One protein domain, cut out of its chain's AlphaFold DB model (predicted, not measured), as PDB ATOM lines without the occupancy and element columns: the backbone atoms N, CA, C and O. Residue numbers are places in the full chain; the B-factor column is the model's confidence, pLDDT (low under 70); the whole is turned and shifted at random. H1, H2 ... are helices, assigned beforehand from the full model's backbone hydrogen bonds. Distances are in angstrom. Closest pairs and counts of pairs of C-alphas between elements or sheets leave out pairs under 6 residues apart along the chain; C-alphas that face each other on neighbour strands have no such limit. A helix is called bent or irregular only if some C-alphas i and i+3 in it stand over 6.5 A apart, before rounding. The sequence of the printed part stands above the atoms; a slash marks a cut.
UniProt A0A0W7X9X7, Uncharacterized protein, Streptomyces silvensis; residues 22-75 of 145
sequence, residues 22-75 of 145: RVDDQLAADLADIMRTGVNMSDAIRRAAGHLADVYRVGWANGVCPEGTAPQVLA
ATOM      1  N   ARG A  22      -5.831 -13.172  16.791       91.44
ATOM      2  CA  ARG A  22      -5.135 -14.278  16.130       91.44
ATOM      3  C   ARG A  22      -4.018 -13.700  15.273       91.44
ATOM      4  O   ARG A  22      -4.263 -12.776  14.506       91.44
ATOM      5  N   VAL A  23      -2.821 -14.250  15.429       92.38
ATOM      6  CA  VAL A  23      -1.638 -13.852  14.670       92.38
ATOM      7  C   VAL A  23      -1.362 -14.940  13.649       92.38
ATOM      8  O   VAL A  23      -1.054 -16.067  14.031       92.38
ATOM      9  N   ASP A  24      -1.553 -14.612  12.376       96.12
ATOM     10  CA  ASP A  24      -1.109 -15.450  11.265       96.12
ATOM     11  C   ASP A  24       0.363 -15.170  10.926       96.12
ATOM     12  O   ASP A  24       0.995 -14.282  11.505       96.12
ATOM     13  N   ASP A  25       0.920 -15.953  10.005       97.44
ATOM     14  CA  ASP A  25       2.341 -15.882   9.658       97.44
ATOM     15  C   ASP A  25       2.739 -14.512   9.087       97.44
ATOM     16  O   ASP A  25       3.832 -14.016   9.370       97.44
ATOM     17  N   GLN A  26       1.845 -13.872   8.325       96.62
ATOM     18  CA  GLN A  26       2.107 -12.552   7.755       96.62
ATOM     19  C   GLN A  26       2.122 -11.486   8.850       96.62
ATOM     20  O   GLN A  26       3.079 -10.720   8.953       96.62
ATOM     21  N   LEU A  27       1.112 -11.482   9.723       94.00
ATOM     22  CA  LEU A  27       1.053 -10.554  10.845       94.00
ATOM     23  C   LEU A  27       2.229 -10.767  11.808       94.00
ATOM     24  O   LEU A  27       2.749  -9.799  12.358       94.00
ATOM     25  N   ALA A  28       2.677 -12.010  12.005       94.50
ATOM     26  CA  ALA A  28       3.865 -12.302  12.801       94.50
ATOM     27  C   ALA A  28       5.129 -11.668  12.197       94.50
ATOM     28  O   ALA A  28       5.916 -11.064  12.932       94.50
ATOM     29  N   ALA A  29       5.314 -11.775  10.878       96.81
ATOM     30  CA  ALA A  29       6.444 -11.171  10.176       96.81
ATOM     31  C   ALA A  29       6.415  -9.635  10.260       96.81
ATOM     32  O   ALA A  29       7.417  -9.019  10.634       96.81
ATOM     33  N   ASP A  30       5.254  -9.025  10.017       94.94
ATOM     34  CA  ASP A  30       5.087  -7.568  10.068       94.94
ATOM     35  C   ASP A  30       5.338  -7.025  11.486       94.94
ATOM     36  O   ASP A  30       6.020  -6.013  11.679       94.94
ATOM     37  N   LEU A  31       4.835  -7.720  12.513       94.25
ATOM     38  CA  LEU A  31       5.099  -7.367  13.908       94.25
ATOM     39  C   LEU A  31       6.586  -7.491  14.247       94.25
ATOM     40  O   LEU A  31       7.112  -6.629  14.953       94.25
ATOM     41  N   ALA A  32       7.279  -8.510  13.733       94.62
ATOM     42  CA  ALA A  32       8.715  -8.657  13.942       94.62
ATOM     43  C   ALA A  32       9.500  -7.472  13.355       94.62
ATOM     44  O   ALA A  32      10.417  -6.970  14.011       94.62
ATOM     45  N   ASP A  33       9.121  -6.978  12.174       95.12
ATOM     46  CA  ASP A  33       9.740  -5.793  11.570       95.12
ATOM     47  C   ASP A  33       9.501  -4.529  12.407       95.12
ATOM     48  O   ASP A  33      10.443  -3.770  12.657       95.12
ATOM     49  N   ILE A  34       8.285  -4.328  12.926       92.31
ATOM     50  CA  ILE A  34       7.979  -3.194  13.814       92.31
ATOM     51  C   ILE A  34       8.788  -3.291  15.115       92.31
ATOM     52  O   ILE A  34       9.363  -2.300  15.573       92.31
ATOM     53  N   MET A  35       8.874  -4.480  15.713       93.56
ATOM     54  CA  MET A  35       9.560  -4.701  16.990       93.56
ATOM     55  C   MET A  35      11.084  -4.518  16.908       93.56
ATOM     56  O   MET A  35      11.717  -4.272  17.936       93.56
ATOM     57  N   ARG A  36      11.691  -4.512  15.710       92.19
ATOM     58  CA  ARG A  36      13.104  -4.103  15.532       92.19
ATOM     59  C   ARG A  36      13.375  -2.665  15.982       92.19
ATOM     60  O   ARG A  36      14.521  -2.317  16.245       92.19
ATOM     61  N   THR A  37      12.331  -1.848  16.122       89.12
ATOM     62  CA  THR A  37      12.405  -0.499  16.708       89.12
ATOM     63  C   THR A  37      12.416  -0.495  18.246       89.12
ATOM     64  O   THR A  37      12.241   0.552  18.859       89.12
ATOM     65  N   GLY A  38      12.596  -1.647  18.900       89.06
ATOM     66  CA  GLY A  38      12.725  -1.743  20.360       89.06
ATOM     67  C   GLY A  38      11.400  -1.732  21.131       89.06
ATOM     68  O   GLY A  38      11.409  -1.743  22.360       89.06
ATOM     69  N   VAL A  39      10.257  -1.733  20.440       91.00
ATOM     70  CA  VAL A  39       8.931  -1.846  21.068       91.00
ATOM     71  C   VAL A  39       8.531  -3.308  21.260       91.00
ATOM     72  O   VAL A  39       8.885  -4.170  20.458       91.00
ATOM     73  N   ASN A  40       7.755  -3.600  22.307       92.12
ATOM     74  CA  ASN A  40       7.146  -4.922  22.470       92.12
ATOM     75  C   ASN A  40       5.897  -5.079  21.575       92.12
ATOM     76  O   ASN A  40       5.363  -4.107  21.038       92.12
ATOM     77  N   MET A  41       5.395  -6.311  21.456       90.56
ATOM     78  CA  MET A  41       4.228  -6.645  20.626       90.56
ATOM     79  C   MET A  41       2.963  -5.855  21.003       90.56
ATOM     80  O   MET A  41       2.229  -5.402  20.127       90.56
ATOM     81  N   SER A  42       2.692  -5.678  22.300       90.12
ATOM     82  CA  SER A  42       1.483  -4.975  22.753       90.12
ATOM     83  C   SER A  42       1.532  -3.492  22.390       90.12
ATOM     84  O   SER A  42       0.532  -2.929  21.940       90.12
ATOM     85  N   ASP A  43       2.702  -2.873  22.532       91.12
ATOM     86  CA  ASP A  43       2.926  -1.485  22.136       91.12
ATOM     87  C   ASP A  43       2.898  -1.318  20.618       91.12
ATOM     88  O   ASP A  43       2.307  -0.353  20.132       91.12
ATOM     89  N   ALA A  44       3.456  -2.269  19.862       92.12
ATOM     90  CA  ALA A  44       3.373  -2.286  18.403       92.12
ATOM     91  C   ALA A  44       1.909  -2.292  17.927       92.12
ATOM     92  O   ALA A  44       1.512  -1.427  17.145       92.12
ATOM     93  N   ILE A  45       1.081  -3.195  18.466       92.69
ATOM     94  CA  ILE A  45      -0.350  -3.283  18.131       92.69
ATOM     95  C   ILE A  45      -1.088  -2.002  18.531       92.69
ATOM     96  O   ILE A  45      -1.872  -1.467  17.744       92.69
ATOM     97  N   ARG A  46      -0.829  -1.472  19.734       91.44
ATOM     98  CA  ARG A  46      -1.473  -0.241  20.213       91.44
ATOM     99  C   ARG A  46      -1.129   0.956  19.324       91.44
ATOM    100  O   ARG A  46      -2.023   1.733  18.992       91.44
ATOM    101  N   ARG A  47       0.139   1.094  18.918       91.44
ATOM    102  CA  ARG A  47       0.597   2.155  18.007       91.44
ATOM    103  C   ARG A  47      -0.023   2.012  16.621       91.44
ATOM    104  O   ARG A  47      -0.518   3.003  16.096       91.44
ATOM    105  N   ALA A  48      -0.054   0.801  16.062       92.44
ATOM    106  CA  ALA A  48      -0.658   0.545  14.756       92.44
ATOM    107  C   ALA A  48      -2.160   0.887  14.741       92.44
ATOM    108  O   ALA A  48      -2.621   1.623  13.868       92.44
ATOM    109  N   ALA A  49      -2.911   0.428  15.747       92.94
ATOM    110  CA  ALA A  49      -4.336   0.733  15.876       92.94
ATOM    111  C   ALA A  49      -4.594   2.236  16.082       92.94
ATOM    112  O   ALA A  49      -5.511   2.791  15.479       92.94
ATOM    113  N   GLY A  50      -3.772   2.900  16.904       94.44
ATOM    114  CA  GLY A  50      -3.843   4.348  17.109       94.44
ATOM    115  C   GLY A  50      -3.601   5.129  15.818       94.44
ATOM    116  O   GLY A  50      -4.402   5.990  15.468       94.44
ATOM    117  N   HIS A  51      -2.560   4.763  15.065       93.19
ATOM    118  CA  HIS A  51      -2.241   5.401  13.790       93.19
ATOM    119  C   HIS A  51      -3.387   5.270  12.777       93.19
ATOM    120  O   HIS A  51      -3.783   6.259  12.163       93.19
ATOM    121  N   LEU A  52      -3.974   4.075  12.647       94.62
ATOM    122  CA  LEU A  52      -5.112   3.856  11.754       94.62
ATOM    123  C   LEU A  52      -6.341   4.681  12.173       94.62
ATOM    124  O   LEU A  52      -6.994   5.294  11.329       94.62
ATOM    125  N   ALA A  53      -6.634   4.746  13.475       95.44
ATOM    126  CA  ALA A  53      -7.738   5.550  13.995       95.44
ATOM    127  C   ALA A  53      -7.542   7.053  13.732       95.44
ATOM    128  O   ALA A  53      -8.508   7.751  13.416       95.44
ATOM    129  N   ASP A  54      -6.308   7.550  13.827       95.31
ATOM    130  CA  ASP A  54      -5.993   8.945  13.516       95.31
ATOM    131  C   ASP A  54      -6.149   9.238  12.020       95.31
ATOM    132  O   ASP A  54      -6.757  10.250  11.668       95.31
ATOM    133  N   VAL A  55      -5.712   8.329  11.138       95.00
ATOM    134  CA  VAL A  55      -5.969   8.433   9.689       95.00
ATOM    135  C   VAL A  55      -7.471   8.525   9.407       95.00
ATOM    136  O   VAL A  55      -7.890   9.366   8.613       95.00
ATOM    137  N   TYR A  56      -8.296   7.716  10.078       95.31
ATOM    138  CA  TYR A  56      -9.752   7.716   9.880       95.31
ATOM    139  C   TYR A  56     -10.373   9.027  10.353       95.31
ATOM    140  O   TYR A  56     -11.122   9.664   9.612       95.31
ATOM    141  N   ARG A  57     -10.000   9.475  11.556       95.38
ATOM    142  CA  ARG A  57     -10.478  10.739  12.124       95.38
ATOM    143  C   ARG A  57     -10.118  11.923  11.228       95.38
ATOM    144  O   ARG A  57     -10.973  12.764  10.969       95.38
ATOM    145  N   VAL A  58      -8.878  11.983  10.742       94.75
ATOM    146  CA  VAL A  58      -8.414  13.041   9.832       94.75
ATOM    147  C   VAL A  58      -9.130  12.952   8.483       94.75
ATOM    148  O   VAL A  58      -9.562  13.982   7.967       94.75
ATOM    149  N   GLY A  59      -9.307  11.749   7.933       94.81
ATOM    150  CA  GLY A  59     -10.022  11.532   6.674       94.81
ATOM    151  C   GLY A  59     -11.461  12.046   6.718       94.81
ATOM    152  O   GLY A  59     -11.870  12.786   5.824       94.81
ATOM    153  N   TRP A  60     -12.197  11.734   7.789       96.12
ATOM    154  CA  TRP A  60     -13.570  12.211   7.982       96.12
ATOM    155  C   TRP A  60     -13.631  13.712   8.263       96.12
ATOM    156  O   TRP A  60     -14.424  14.414   7.640       96.12
ATOM    157  N   ALA A  61     -12.762  14.228   9.137       96.19
ATOM    158  CA  ALA A  61     -12.746  15.650   9.486       96.19
ATOM    159  C   ALA A  61     -12.464  16.563   8.281       96.19
ATOM    160  O   ALA A  61     -12.955  17.688   8.236       96.19
ATOM    161  N   ASN A  62     -11.694  16.081   7.301       95.50
ATOM    162  CA  ASN A  62     -11.373  16.824   6.079       95.50
ATOM    163  C   ASN A  62     -12.280  16.463   4.887       95.50
ATOM    164  O   ASN A  62     -12.052  16.956   3.785       95.50
ATOM    165  N   GLY A  63     -13.281  15.594   5.073       94.12
ATOM    166  CA  GLY A  63     -14.205  15.186   4.010       94.12
ATOM    167  C   GLY A  63     -13.568  14.366   2.881       94.12
ATOM    168  O   GLY A  63     -14.138  14.291   1.796       94.12
ATOM    169  N   VAL A  64     -12.401  13.749   3.112       94.06
ATOM    170  CA  VAL A  64     -11.725  12.882   2.124       94.06
ATOM    171  C   VAL A  64     -12.564  11.634   1.844       94.06
ATOM    172  O   VAL A  64     -12.627  11.158   0.712       94.06
ATOM    173  N   CYS A  65     -13.233  11.118   2.873       93.12
ATOM    174  CA  CYS A  65     -14.254  10.086   2.755       93.12
ATOM    175  C   CYS A  65     -15.438  10.399   3.688       93.12
ATOM    176  O   CYS A  65     -15.254  11.088   4.697       93.12
ATOM    177  N   PRO A  66     -16.650   9.899   3.380       93.44
ATOM    178  CA  PRO A  66     -17.793  10.020   4.278       93.44
ATOM    179  C   PRO A  66     -17.525   9.357   5.632       93.44
ATOM    180  O   PRO A  66     -16.837   8.334   5.706       93.44
ATOM    181  N   GLU A  67     -18.121   9.901   6.693       92.88
ATOM    182  CA  GLU A  67     -18.045   9.303   8.026       92.88
ATOM    183  C   GLU A  67     -18.544   7.849   8.008       92.88
ATOM    184  O   GLU A  67     -19.502   7.502   7.315       92.88
ATOM    185  N   GLY A  68     -17.840   6.971   8.725       91.81
ATOM    186  CA  GLY A  68     -18.105   5.531   8.718       91.81
ATOM    187  C   GLY A  68     -17.531   4.777   7.511       91.81
ATOM    188  O   GLY A  68     -17.554   3.547   7.508       91.81
ATOM    189  N   THR A  69     -16.957   5.468   6.521       94.06
ATOM    190  CA  THR A  69     -16.237   4.831   5.406       94.06
ATOM    191  C   THR A  69     -14.742   4.810   5.688       94.06
ATOM    192  O   THR A  69     -14.168   5.848   6.008       94.06
ATOM    193  N   ALA A  70     -14.095   3.652   5.541       92.62
ATOM    194  CA  ALA A  70     -12.652   3.522   5.730       92.62
ATOM    195  C   ALA A  70     -11.877   4.305   4.646       92.62
ATOM    196  O   ALA A  70     -11.998   3.972   3.465       92.62
ATOM    197  N   PRO A  71     -11.080   5.330   5.007       92.19
ATOM    198  CA  PRO A  71     -10.168   5.966   4.068       92.19
ATOM    199  C   PRO A  71      -9.041   5.016   3.648       92.19
ATOM    200  O   PRO A  71      -8.530   4.233   4.449       92.19
ATOM    201  N   GLN A  72      -8.606   5.139   2.393       91.50
ATOM    202  CA  GLN A  72      -7.433   4.445   1.868       91.50
ATOM    203  C   GLN A  72      -6.206   5.363   1.917       91.50
ATOM    204  O   GLN A  72      -6.240   6.492   1.429       91.50
ATOM    205  N   VAL A  73      -5.098   4.862   2.465       90.69
ATOM    206  CA  VAL A  73      -3.813   5.572   2.448       90.69
ATOM    207  C   VAL A  73      -3.159   5.384   1.079       90.69
ATOM    208  O   VAL A  73      -2.812   4.266   0.711       90.69
ATOM    209  N   LEU A  74      -2.995   6.475   0.325       91.88
ATOM    210  CA  LEU A  74      -2.341   6.461  -0.994       91.88
ATOM    211  C   LEU A  74      -0.844   6.783  -0.915       91.88
ATOM    212  O   LEU A  74      -0.046   6.239  -1.671       91.88
ATOM    213  N   ALA A  75      -0.466   7.678  -0.005       91.50
ATOM    214  CA  ALA A  75       0.909   8.097   0.217       91.50
ATOM    215  C   ALA A  75       1.103   8.504   1.679       91.50
ATOM    216  O   ALA A  75       0.157   8.923   2.349       91.50
TER     217      ALA A  75
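What this domain is: This is residues 22 to 75 of the 145 residues of an uncharacterized protein of Streptomyces silvensis (UniProt A0A0W7X9X7). The model is an L of two helices: the short H1 and the long H2 meet near their ends at a corner, about perpendicular, and past the far end of H2 the chain folds back in a loop and tail, residues 62 to 75, with no named element. H2 makes the long axis. The printed part has 54 residues, with two named helices in the order H1, H2 and no named strand; its class is all helix, with 32 residues in the helices. The whole is loose, with a radius of gyration of the C-alphas of 13.6 A, and elongated, spanning 35 by 21 by 20 A.

Where its parts are: After residues 22 to 24 comes H1, residues 25 to 35, 15.2 A from first to last C-alpha; it begins with C-alpha 25 at (2.341, -15.882, 9.658). H2, residues 41 to 61, is 30.2 A long, from C-alpha 41 at (4.228, -6.645, 20.626) to C-alpha 61 at (-12.746, 15.650, 9.486). Neither helix is bent.

How they stand to each other: H1 and H2 touch, with 5 pairs of C-alphas within 8 A. The closest C-alphas of the two are those of Ile 34 and Ala 44, 6.6 A apart. H2 touches H1 with residues 41 to 44 alone. Their lines stand at 88 degrees, about perpendicular, and their centres are 16.9 A apart. In H1 and H2 every O i to N i+4 pair is within hydrogen-bond range.

The domain as a whole: The two C-alphas farthest apart are those of Gly 38 and Pro 66, at 36.4 A. The printed part has no cut. The link from H1 to H2, five residues, is tight. The C-alphas of residues 62 to 75 lie 10 to 20 A from the mean of all C-alphas. The mean pLDDT of the printed part is 93.4, and no printed residue is under 70.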